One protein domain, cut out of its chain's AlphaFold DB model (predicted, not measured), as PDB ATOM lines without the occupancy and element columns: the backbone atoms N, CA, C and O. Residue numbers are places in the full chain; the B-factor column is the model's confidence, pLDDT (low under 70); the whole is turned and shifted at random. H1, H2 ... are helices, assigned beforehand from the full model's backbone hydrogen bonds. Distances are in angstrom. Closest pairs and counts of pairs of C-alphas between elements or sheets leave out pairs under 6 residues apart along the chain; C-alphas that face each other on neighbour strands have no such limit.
ATOM      1  N   GLY A  21      42.496 -17.508  21.947       83.00
ATOM      2  CA  GLY A  21      42.791 -16.546  20.887       83.00
ATOM      3  C   GLY A  21      41.805 -15.374  20.812       83.00
ATOM      4  O   GLY A  21      41.354 -14.832  21.824       83.00
ATOM      5  N   ILE A  22      41.477 -14.960  19.585       89.81
ATOM      6  CA  ILE A  22      40.686 -13.749  19.312       89.81
ATOM      7  C   ILE A  22      39.256 -13.854  19.857       89.81
ATOM      8  O   ILE A  22      38.723 -12.854  20.322       89.81
ATOM      9  N   ALA A  23      38.644 -15.043  19.870       89.00
ATOM     10  CA  ALA A  23      37.286 -15.219  20.394       89.00
ATOM     11  C   ALA A  23      37.210 -14.933  21.907       89.00
ATOM     12  O   ALA A  23      36.284 -14.270  22.385       89.00
ATOM     13  N   GLY A  24      38.225 -15.370  22.662       90.19
ATOM     14  CA  GLY A  24      38.372 -15.020  24.076       90.19
ATOM     15  C   GLY A  24      38.583 -13.519  24.277       90.19
ATOM     16  O   GLY A  24      37.917 -12.900  25.112       90.19
ATOM     17  N   LEU A  25      39.455 -12.919  23.461       93.25
ATOM     18  CA  LEU A  25      39.735 -11.483  23.484       93.25
ATOM     19  C   LEU A  25      38.487 -10.646  23.168       93.25
ATOM     20  O   LEU A  25      38.231  -9.645  23.830       93.25
ATOM     21  N   GLU A  26      37.664 -11.085  22.219       94.25
ATOM     22  CA  GLU A  26      36.409 -10.428  21.869       94.25
ATOM     23  C   GLU A  26      35.434 -10.395  23.039       94.25
ATOM     24  O   GLU A  26      34.870  -9.343  23.353       94.25
ATOM     25  N   ARG A  27      35.273 -11.521  23.738       93.62
ATOM     26  CA  ARG A  27      34.428 -11.573  24.933       93.62
ATOM     27  C   ARG A  27      34.930 -10.617  26.015       93.62
ATOM     28  O   ARG A  27      34.116  -9.923  26.622       93.62
ATOM     29  N   LEU A  28      36.244 -10.555  26.237       95.00
ATOM     30  CA  LEU A  28      36.846  -9.625  27.195       95.00
ATOM     31  C   LEU A  28      36.615  -8.164  26.798       95.00
ATOM     32  O   LEU A  28      36.202  -7.370  27.641       95.00
ATOM     33  N   CYS A  29      36.804  -7.815  25.523       96.44
ATOM     34  CA  CYS A  29      36.557  -6.465  25.020       96.44
ATOM     35  C   CYS A  29      35.081  -6.059  25.134       96.44
ATOM     36  O   CYS A  29      34.796  -4.912  25.471       96.44
ATOM     37  N   ARG A  30      34.135  -6.988  24.928       96.44
ATOM     38  CA  ARG A  30      32.704  -6.728  25.161       96.44
ATOM     39  C   ARG A  30      32.418  -6.424  26.631       96.44
ATOM     40  O   ARG A  30      31.745  -5.444  26.917       96.44
ATOM     41  N   ILE A  31      32.963  -7.217  27.560       97.06
ATOM     42  CA  ILE A  31      32.802  -6.973  29.005       97.06
ATOM     43  C   ILE A  31      33.410  -5.617  29.388       97.06
ATOM     44  O   ILE A  31      32.764  -4.833  30.080       97.06
ATOM     45  N   PHE A  32      34.623  -5.331  28.908       97.81
ATOM     46  CA  PHE A  32      35.297  -4.052  29.120       97.81
ATOM     47  C   PHE A  32      34.438  -2.878  28.629       97.81
ATOM     48  O   PHE A  32      34.154  -1.968  29.405       97.81
ATOM     49  N   GLY A  33      33.976  -2.929  27.375       96.62
ATOM     50  CA  GLY A  33      33.193  -1.858  26.762       96.62
ATOM     51  C   GLY A  33      31.830  -1.660  27.425       96.62
ATOM     52  O   GLY A  33      31.425  -0.526  27.661       96.62
ATOM     53  N   SER A  34      31.137  -2.741  27.801       97.31
ATOM     54  CA  SER A  34      29.876  -2.642  28.549       97.31
ATOM     55  C   SER A  34      30.073  -2.021  29.931       97.31
ATOM     56  O   SER A  34      29.266  -1.189  30.341       97.31
ATOM     57  N   ALA A  35      31.141  -2.391  30.641       97.94
ATOM     58  CA  ALA A  35      31.449  -1.815  31.946       97.94
ATOM     59  C   ALA A  35      31.823  -0.330  31.840       97.94
ATOM     60  O   ALA A  35      31.328   0.470  32.622       97.94
ATOM     61  N   GLU A  36      32.637   0.047  30.851       96.25
ATOM     62  CA  GLU A  36      32.993   1.446  30.589       96.25
ATOM     63  C   GLU A  36      31.763   2.295  30.245       96.25
ATOM     64  O   GLU A  36      31.591   3.387  30.783       96.25
ATOM     65  N   TYR A  37      30.880   1.772  29.390       96.88
ATOM     66  CA  TYR A  37      29.642   2.453  29.026       96.88
ATOM     67  C   TYR A  37      28.738   2.679  30.242       96.88
ATOM     68  O   TYR A  37      28.244   3.786  30.439       96.88
ATOM     69  N   LEU A  38      28.537   1.648  31.069       98.00
ATOM     70  CA  LEU A  38      27.682   1.744  32.252       98.00
ATOM     71  C   LEU A  38      28.295   2.639  33.330       98.00
ATOM     72  O   LEU A  38      27.576   3.459  33.882       98.00
ATOM     73  N   GLU A  39      29.605   2.560  33.580       97.25
ATOM     74  CA  GLU A  39      30.310   3.495  34.472       97.25
ATOM     75  C   GLU A  39      30.055   4.945  34.051       97.25
ATOM     76  O   GLU A  39      29.640   5.760  34.879       97.25
ATOM     77  N   LYS A  40      30.239   5.247  32.759       96.25
ATOM     78  CA  LYS A  40      30.021   6.589  32.218       96.25
ATOM     79  C   LYS A  40      28.559   7.015  32.301       96.25
ATOM     80  O   LYS A  40      28.294   8.148  32.669       96.25
ATOM     81  N   LYS A  41      27.607   6.129  32.000       97.38
ATOM     82  CA  LYS A  41      26.179   6.459  32.117       97.38
ATOM     83  C   LYS A  41      25.744   6.718  33.547       97.38
ATOM     84  O   LYS A  41      24.967   7.635  33.755       97.38
ATOM     85  N   MET A  42      26.274   5.975  34.513       96.00
ATOM     86  CA  MET A  42      26.005   6.242  35.925       96.00
ATOM     87  C   MET A  42      26.564   7.603  36.354       96.00
ATOM     88  O   MET A  42      25.894   8.305  37.093       96.00
ATOM     89  N   GLN A  43      27.742   7.999  35.856       94.62
ATOM     90  CA  GLN A  43      28.302   9.338  36.103       94.62
ATOM     91  C   GLN A  43      27.467  10.434  35.435       94.62
ATOM     92  O   GLN A  43      27.031  11.355  36.109       94.62
ATOM     93  N   ASP A  44      27.172  10.289  34.139       96.25
ATOM     94  CA  ASP A  44      26.356  11.252  33.395       96.25
ATOM     95  C   ASP A  44      24.955  11.407  34.043       96.25
ATOM     96  O   ASP A  44      24.407  12.502  34.066       96.25
ATOM     97  N   TRP A  45      24.367  10.323  34.571       96.31
ATOM     98  CA  TRP A  45      23.093  10.372  35.300       96.31
ATOM     99  C   TRP A  45      23.219  10.966  36.697       96.31
ATOM    100  O   TRP A  45      22.289  11.631  37.127       96.31
ATOM    101  N   SER A  46      24.334  10.768  37.402       92.50
ATOM    102  CA  SER A  46      24.579  11.433  38.688       92.50
ATOM    103  C   SER A  46      24.586  12.961  38.566       92.50
ATOM    104  O   SER A  46      24.215  13.632  39.523       92.50
ATOM    105  N   ASP A  47      24.952  13.494  37.397       92.38
ATOM    106  CA  ASP A  47      24.988  14.935  37.114       92.38
ATOM    107  C   ASP A  47      23.671  15.481  36.519       92.38
ATOM    108  O   ASP A  47      23.543  16.683  36.273       92.38
ATOM    109  N   ASP A  48      22.680  14.624  36.257       96.19
ATOM    110  CA  ASP A  48      21.390  15.036  35.702       96.19
ATOM    111  C   ASP A  48      20.477  15.609  36.796       96.19
ATOM    112  O   ASP A  48      20.340  15.042  37.883       96.19
ATOM    113  N   VAL A  49      19.805  16.722  36.484       95.12
ATOM    114  CA  VAL A  49      18.933  17.464  37.409       95.12
ATOM    115  C   VAL A  49      17.908  16.553  38.085       95.12
ATOM    116  O   VAL A  49      17.721  16.649  39.294       95.12
ATOM    117  N   PHE A  50      17.296  15.629  37.341       95.88
ATOM    118  CA  PHE A  50      16.294  14.721  37.897       95.88
ATOM    119  C   PHE A  50      16.874  13.821  38.998       95.88
ATOM    120  O   PHE A  50      16.246  13.600  40.034       95.88
ATOM    121  N   PHE A  51      18.080  13.289  38.795       95.25
ATOM    122  CA  PHE A  51      18.712  12.395  39.765       95.25
ATOM    123  C   PHE A  51      19.376  13.153  40.914       95.25
ATOM    124  O   PHE A  51      19.412  12.624  42.024       95.25
ATOM    125  N   LEU A  52      19.828  14.387  40.684       93.19
ATOM    126  CA  LEU A  52      20.260  15.289  41.748       93.19
ATOM    127  C   LEU A  52      19.096  15.615  42.691       93.19
ATOM    128  O   LEU A  52      19.242  15.482  43.901       93.19
ATOM    129  N   GLU A  53      17.919  15.957  42.158       92.94
ATOM    130  CA  GLU A  53      16.703  16.166  42.960       92.94
ATOM    131  C   GLU A  53      16.325  14.915  43.765       92.94
ATOM    132  O   GLU A  53      16.038  15.003  44.959       92.94
ATOM    133  N   LEU A  54      16.394  13.732  43.145       92.38
ATOM    134  CA  LEU A  54      16.140  12.469  43.839       92.38
ATOM    135  C   LEU A  54      17.176  12.183  44.938       92.38
ATOM    136  O   LEU A  54      16.835  11.606  45.971       92.38
ATOM    137  N   TRP A  55      18.432  12.569  44.719       91.38
ATOM    138  CA  TRP A  55      19.506  12.431  45.697       91.38
ATOM    139  C   TRP A  55      19.290  13.338  46.911       91.38
ATOM    140  O   TRP A  55      19.383  12.861  48.041       91.38
ATOM    141  N   TYR A  56      18.906  14.597  46.688       88.69
ATOM    142  CA  TYR A  56      18.538  15.522  47.762       88.69
ATOM    143  C   TYR A  56      17.369  15.003  48.599       88.69
ATOM    144  O   TYR A  56      17.449  14.959  49.824       88.69
ATOM    145  N   GLU A  57      16.300  14.559  47.937       90.25
ATOM    146  CA  GLU A  57      15.134  13.982  48.609       90.25
ATOM    147  C   GLU A  57      15.515  12.729  49.416       90.25
ATOM    148  O   GLU A  57      14.993  12.489  50.505       90.25
ATOM    149  N   LEU A  58      16.444  11.913  48.906       89.19
ATOM    150  CA  LEU A  58      16.936  10.743  49.627       89.19
ATOM    151  C   LEU A  58      17.719  11.137  50.885       89.19
ATOM    152  O   LEU A  58      17.510  10.513  51.925       89.19
ATOM    153  N   GLN A  59      18.587  12.148  50.806       86.81
ATOM    154  CA  GLN A  59      19.336  12.660  51.957       86.81
ATOM    155  C   GLN A  59      18.397  13.233  53.028       86.81
ATOM    156  O   GLN A  59      18.471  12.810  54.180       86.81
ATOM    157  N   ASP A  60      17.428  14.070  52.643       86.50
ATOM    158  CA  ASP A  60      16.438  14.623  53.582       86.50
ATOM    159  C   ASP A  60      15.635  13.505  54.279       86.50
ATOM    160  O   ASP A  60      15.452  13.500  55.501       86.50
ATOM    161  N   ARG A  61      15.242  12.457  53.539       86.94
ATOM    162  CA  ARG A  61      14.603  11.271  54.139       86.94
ATOM    163  C   ARG A  61      15.519  10.507  55.082       86.94
ATOM    164  O   ARG A  61      15.029   9.964  56.073       86.94
ATOM    165  N   VAL A  62      16.809  10.392  54.777       85.31
ATOM    166  CA  VAL A  62      17.780   9.753  55.676       85.31
ATOM    167  C   VAL A  62      17.880  10.548  56.976       85.31
ATOM    168  O   VAL A  62      17.761   9.949  58.046       85.31
ATOM    169  N   ASP A  63      17.977  11.873  56.905       83.00
ATOM    170  CA  ASP A  63      18.118  12.746  58.075       83.00
ATOM    171  C   ASP A  63      16.861  12.746  58.959       83.00
ATOM    172  O   ASP A  63      16.937  12.649  60.191       83.00
ATOM    173  N   GLN A  64      15.673  12.771  58.347       81.56
ATOM    174  CA  GLN A  64      14.398  12.637  59.062       81.56
ATOM    175  C   GLN A  64      14.254  11.268  59.746       81.56
ATOM    176  O   GLN A  64      13.737  11.157  60.867       81.56
ATOM    177  N   ASN A  65      14.723  10.204  59.094       80.12
ATOM    178  CA  ASN A  65      14.624   8.844  59.617       80.12
ATOM    179  C   ASN A  65      15.685   8.521  60.669       80.12
ATOM    180  O   ASN A  65      15.373   7.812  61.626       80.12
ATOM    181  N   ALA A  66      16.881   9.108  60.579       75.38
ATOM    182  CA  ALA A  66      17.901   9.029  61.622       75.38
ATOM    183  C   ALA A  66      17.367   9.536  62.974       75.38
ATOM    184  O   ALA A  66      17.653   8.954  64.018       75.38
ATOM    185  N   ARG A  67      16.510  10.566  62.953       73.06
ATOM    186  CA  ARG A  67      15.863  11.122  64.155       73.06
ATOM    187  C   ARG A  67      14.710  10.273  64.692       73.06
ATOM    188  O   ARG A  67      14.424  10.327  65.884       73.06
ATOM    189  N   SER A  68      14.025   9.513  63.836       75.06
ATOM    190  CA  SER A  68      12.821   8.749  64.206       75.06
ATOM    191  C   SER A  68      13.044   7.238  64.355       75.06
ATOM    192  O   SER A  68      12.143   6.535  64.815       75.06
ATOM    193  N   GLY A  69      14.221   6.729  63.972       70.94
ATOM    194  CA  GLY A  69      14.567   5.303  63.994       70.94
ATOM    195  C   GLY A  69      13.793   4.456  62.977       70.94
ATOM    196  O   GLY A  69      13.774   3.229  63.085       70.94
ATOM    197  N   ARG A  70      13.111   5.091  62.016       75.44
ATOM    198  CA  ARG A  70      12.293   4.412  61.004       75.44
ATOM    199  C   ARG A  70      13.129   4.018  59.776       75.44
ATOM    200  O   ARG A  70      14.162   4.630  59.519       75.44
ATOM    201  N   PRO A  71      12.711   2.995  59.009       77.12
ATOM    202  CA  PRO A  71      13.364   2.643  57.749       77.12
ATOM    203  C   PRO A  71      13.308   3.790  56.730       77.12
ATOM    204  O   PRO A  71      12.303   4.494  56.655       77.12
ATOM    205  N   VAL A  72      14.349   3.922  55.898       78.56
ATOM    206  CA  VAL A  72      14.466   5.005  54.898       78.56
ATOM    207  C   VAL A  72      13.495   4.810  53.735       78.56
ATOM    208  O   VAL A  72      12.837   5.744  53.283       78.56
ATOM    209  N   ALA A  73      13.395   3.572  53.252       78.12
ATOM    210  CA  ALA A  73      12.493   3.182  52.178       78.12
ATOM    211  C   ALA A  73      12.068   1.719  52.357       78.12
ATOM    212  O   ALA A  73      12.893   0.803  52.301       78.12
ATOM    213  N   GLY A  74      10.773   1.478  52.572       82.38
ATOM    214  CA  GLY A  74      10.254   0.132  52.829       82.38
ATOM    215  C   GLY A  74      10.898  -0.492  54.069       82.38
ATOM    216  O   GLY A  74      10.720   0.007  55.173       82.38
ATOM    217  N   SER A  75      11.649  -1.582  53.890       83.06
ATOM    218  CA  SER A  75      12.401  -2.258  54.956       83.06
ATOM    219  C   SER A  75      13.910  -1.966  54.938       83.06
ATOM    220  O   SER A  75      14.654  -2.678  55.608       83.06
ATOM    221  N   MET A  76      14.389  -1.013  54.126       85.38
ATOM    222  CA  MET A  76      15.826  -0.722  54.001       85.38
ATOM    223  C   MET A  76      16.313   0.192  55.127       85.38
ATOM    224  O   MET A  76      15.716   1.240  55.397       85.38
ATOM    225  N   SER A  77      17.420  -0.200  55.756       87.44
ATOM    226  CA  SER A  77      18.156   0.648  56.696       87.44
ATOM    227  C   SER A  77      19.008   1.689  55.958       87.44
ATOM    228  O   SER A  77      19.257   1.562  54.760       87.44
ATOM    229  N   ILE A  78      19.511   2.697  56.679       86.00
ATOM    230  CA  ILE A  78      20.449   3.697  56.130       86.00
ATOM    231  C   ILE A  78      21.697   3.010  55.548       86.00
ATOM    232  O   ILE A  78      22.156   3.368  54.469       86.00
ATOM    233  N   SER A  79      22.200   1.965  56.214       86.44
ATOM    234  CA  SER A  79      23.358   1.201  55.735       86.44
ATOM    235  C   SER A  79      23.073   0.460  54.425       86.44
ATOM    236  O   SER A  79      23.924   0.452  53.537       86.44
ATOM    237  N   ASP A  80      21.875  -0.117  54.268       87.69
ATOM    238  CA  ASP A  80      21.480  -0.784  53.019       87.69
ATOM    239  C   ASP A  80      21.392   0.198  51.846       87.69
ATOM    240  O   ASP A  80      21.717  -0.164  50.713       87.69
ATOM    241  N   VAL A  81      20.942   1.429  52.116       87.81
ATOM    242  CA  VAL A  81      20.872   2.514  51.129       87.81
ATOM    243  C   VAL A  81      22.281   2.959  50.746       87.81
ATOM    244  O   VAL A  81      22.622   2.910  49.567       87.81
ATOM    245  N   ALA A  82      23.122   3.285  51.731       88.12
ATOM    246  CA  ALA A  82      24.496   3.731  51.511       88.12
ATOM    247  C   ALA A  82      25.320   2.722  50.692       88.12
ATOM    248  O   ALA A  82      26.055   3.095  49.782       88.12
ATOM    249  N   ALA A  83      25.132   1.422  50.945       87.38
ATOM    250  CA  ALA A  83      25.804   0.349  50.212       87.38
ATOM    251  C   ALA A  83      25.375   0.215  48.736       87.38
ATOM    252  O   ALA A  83      25.963  -0.576  47.998       87.38
ATOM    253  N   ARG A  84      24.319   0.911  48.304       86.69
ATOM    254  CA  ARG A  84      23.807   0.872  46.923       86.69
ATOM    255  C   ARG A  84      23.947   2.205  46.200       86.69
ATOM    256  O   ARG A  84      24.016   2.192  44.970       86.69
ATOM    257  N   THR A  85      23.957   3.310  46.942       89.31
ATOM    258  CA  THR A  85      23.985   4.665  46.394       89.31
ATOM    259  C   THR A  85      25.344   5.323  46.607       89.31
ATOM    260  O   THR A  85      26.192   5.229  45.724       89.31
ATOM    261  N   SER A  86      25.579   5.910  47.779       89.88
ATOM    262  CA  SER A  86      26.863   6.481  48.186       89.88
ATOM    263  C   SER A  86      27.062   6.347  49.691       89.88
ATOM    264  O   SER A  86      26.110   6.455  50.467       89.88
ATOM    265  N   SER A  87      28.310   6.144  50.113       86.75
ATOM    266  CA  SER A  87      28.674   6.096  51.531       86.75
ATOM    267  C   SER A  87      28.538   7.451  52.222       86.75
ATOM    268  O   SER A  87      28.354   7.477  53.431       86.75
ATOM    269  N   SER A  88      28.553   8.562  51.479       84.69
ATOM    270  CA  SER A  88      28.403   9.909  52.048       84.69
ATOM    271  C   SER A  88      27.066  10.124  52.770       84.69
ATOM    272  O   SER A  88      26.959  10.990  53.629       84.69
ATOM    273  N   ILE A  89      26.057   9.287  52.492       80.75
ATOM    274  CA  ILE A  89      24.766   9.283  53.201       80.75
ATOM    275  C   ILE A  89      24.902   8.979  54.701       80.75
ATOM    276  O   ILE A  89      24.000   9.311  55.464       80.75
ATOM    277  N   THR A  90      25.975   8.315  55.146       73.44
ATOM    278  CA  THR A  90      26.184   8.041  56.581       73.44
ATOM    279  C   THR A  90      26.911   9.162  57.312       73.44
ATOM    280  O   THR A  90      26.934   9.156  58.542       73.44
ATOM    281  N   ASP A  91      27.476  10.119  56.576       67.50
ATOM    282  CA  ASP A  91      28.347  11.167  57.109       67.50
ATOM    283  C   ASP A  91      27.582  12.473  57.412       67.50
ATOM    284  O   ASP A  91      28.193  13.535  57.515       67.50
ATOM    285  N   ALA A 104      26.916  11.193  45.197       90.44
ATOM    286  CA  ALA A 104      25.819  11.108  44.239       90.44
ATOM    287  C   ALA A 104      25.112   9.742  44.254       90.44
ATOM    288  O   ALA A 104      25.646   8.719  44.688       90.44
ATOM    289  N   LEU A 105      23.891   9.712  43.712       92.88
ATOM    290  CA  LEU A 105      22.985   8.560  43.780       92.88
ATOM    291  C   LEU A 105      23.579   7.250  43.241       92.88
ATOM    292  O   LEU A 105      23.222   6.180  43.730       92.88
ATOM    293  N   PHE A 106      24.454   7.316  42.236       95.38
ATOM    294  CA  PHE A 106      25.000   6.136  41.566       95.38
ATOM    295  C   PHE A 106      26.478   5.861  41.871       95.38
ATOM    296  O   PHE A 106      27.081   5.053  41.163       95.38
ATOM    297  N   ASP A 107      27.076   6.471  42.897       93.44
ATOM    298  CA  ASP A 107      28.519   6.365  43.176       93.44
ATOM    299  C   ASP A 107      29.011   4.923  43.339       93.44
ATOM    300  O   ASP A 107      29.974   4.510  42.680       93.44
ATOM    301  N   GLU A 108      28.350   4.120  44.177       94.19
ATOM    302  CA  GLU A 108      28.773   2.740  44.440       94.19
ATOM    303  C   GLU A 108      28.564   1.855  43.204       94.19
ATOM    304  O   GLU A 108      29.402   1.015  42.864       94.19
ATOM    305  N   THR A 109      27.477   2.091  42.462       93.81
ATOM    306  CA  THR A 109      27.185   1.362  41.220       93.81
ATOM    307  C   THR A 109      28.181   1.727  40.114       93.81
ATOM    308  O   THR A 109      28.723   0.836  39.451       93.81
ATOM    309  N   SER A 110      28.493   3.014  39.942       96.25
ATOM    310  CA  SER A 110      29.534   3.495  39.027       96.25
ATOM    311  C   SER A 110      30.893   2.898  39.399       96.25
ATOM    312  O   SER A 110      31.588   2.326  38.554       96.25
ATOM    313  N   SER A 111      31.230   2.901  40.691       95.69
ATOM    314  CA  SER A 111      32.462   2.314  41.225       95.69
ATOM    315  C   SER A 111      32.546   0.800  41.007       95.69
ATOM    316  O   SER A 111      33.622   0.264  40.716       95.69
ATOM    317  N   ALA A 112      31.429   0.073  41.093       96.12
ATOM    318  CA  ALA A 112      31.369  -1.345  40.752       96.12
ATOM    319  C   ALA A 112      31.705  -1.596  39.271       96.12
ATOM    320  O   ALA A 112      32.574  -2.425  38.978       96.12
TER     321      ALA A 112
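This is residues 21 to 91 and 104 to 112 of the 331 residues of the protein "RINT-1 family protein" of Coccidioides posadasii (strain RMSCC 757 / Silveira) (UniProt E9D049). Two long helices, H1 and H2, meet near their ends in a wide corner, and three short helices, H3, H4 and H5, sit on the inner side of that corner. H5 packs along the later part of H1, H3 and H4 make a small pair beside H2, and residues 21 to 34 of H1 stick out as a free arm. The printed part has 80 residues, with five named helices in the order H1, H2, H3, H4, H5 and no named strand, and its class is all helix. The whole is loose, with a radius of gyration of the C-alphas of 16.6 A, and spans 58 by 25 by 21 A, the arm making much of the length.

H1 is residues 21 to 46, 37.8 A from first to last C-alpha, and begins with C-alpha 21 at (42.791, -16.546, 20.887). H2 is residues 49 to 68, 28.8 A long, and ends with C-alpha 68 at (12.821, 8.749, 64.206). H3 is residues 78 to 82, 6.1 A long, and H4 is residues 87 to 90, 6.0 A long. H5 is residues 107 to 112, 8.6 A long, and ends with C-alpha 112 at (31.369, -1.345, 40.752).

H1 and H2 are close but not clearly touching, and their closest C-alphas, those of Ser 46 and Leu 52, are 6.5 A apart. Their lines are only just about perpendicular, at 71 degrees. H2 is close to H3 but not clearly touching it, the closest C-alphas being those of Val 62 and Ile 78 at 6.6 A. H2 is also close to H4 but not clearly touching it, with the C-alphas of Gln 59 and Ile 89 closest at 6.5 A. H3 and H4 touch, the closest C-alphas being those of Ala 82 and Ile 89 at 5.8 A. H5 touches H1 along residues 38 to 46 of H1 alone, at a shallow tilt of 4 degrees, opposite ways; the closest C-alphas are those of Glu 39 and Ser 110, 4.6 A apart. H2 and H5 are apart. In H1, H2, H3 and H5 every O i to N i+4 pair is within hydrogen-bond range; H4 is too short for such a pair, and its one O i to N i+3 pair is within range.

The two C-alphas farthest apart, those of Gly 21 and Ser 68, are 58.4 A from each other. Without residues 21 to 34, which stand free, the body spans 39 by 22 by 21 A. Residues 92 to 103 are not printed, and C-alphas 91 and 104 are 13.1 A apart across this cut, which lies in the link from H4 to H5. Of the links that are printed whole, H1 to H2 and H3 to H4 are tight and H2 to H3 is short. The mean pLDDT of the printed part is 89.3, and residue 91 alone is under 70.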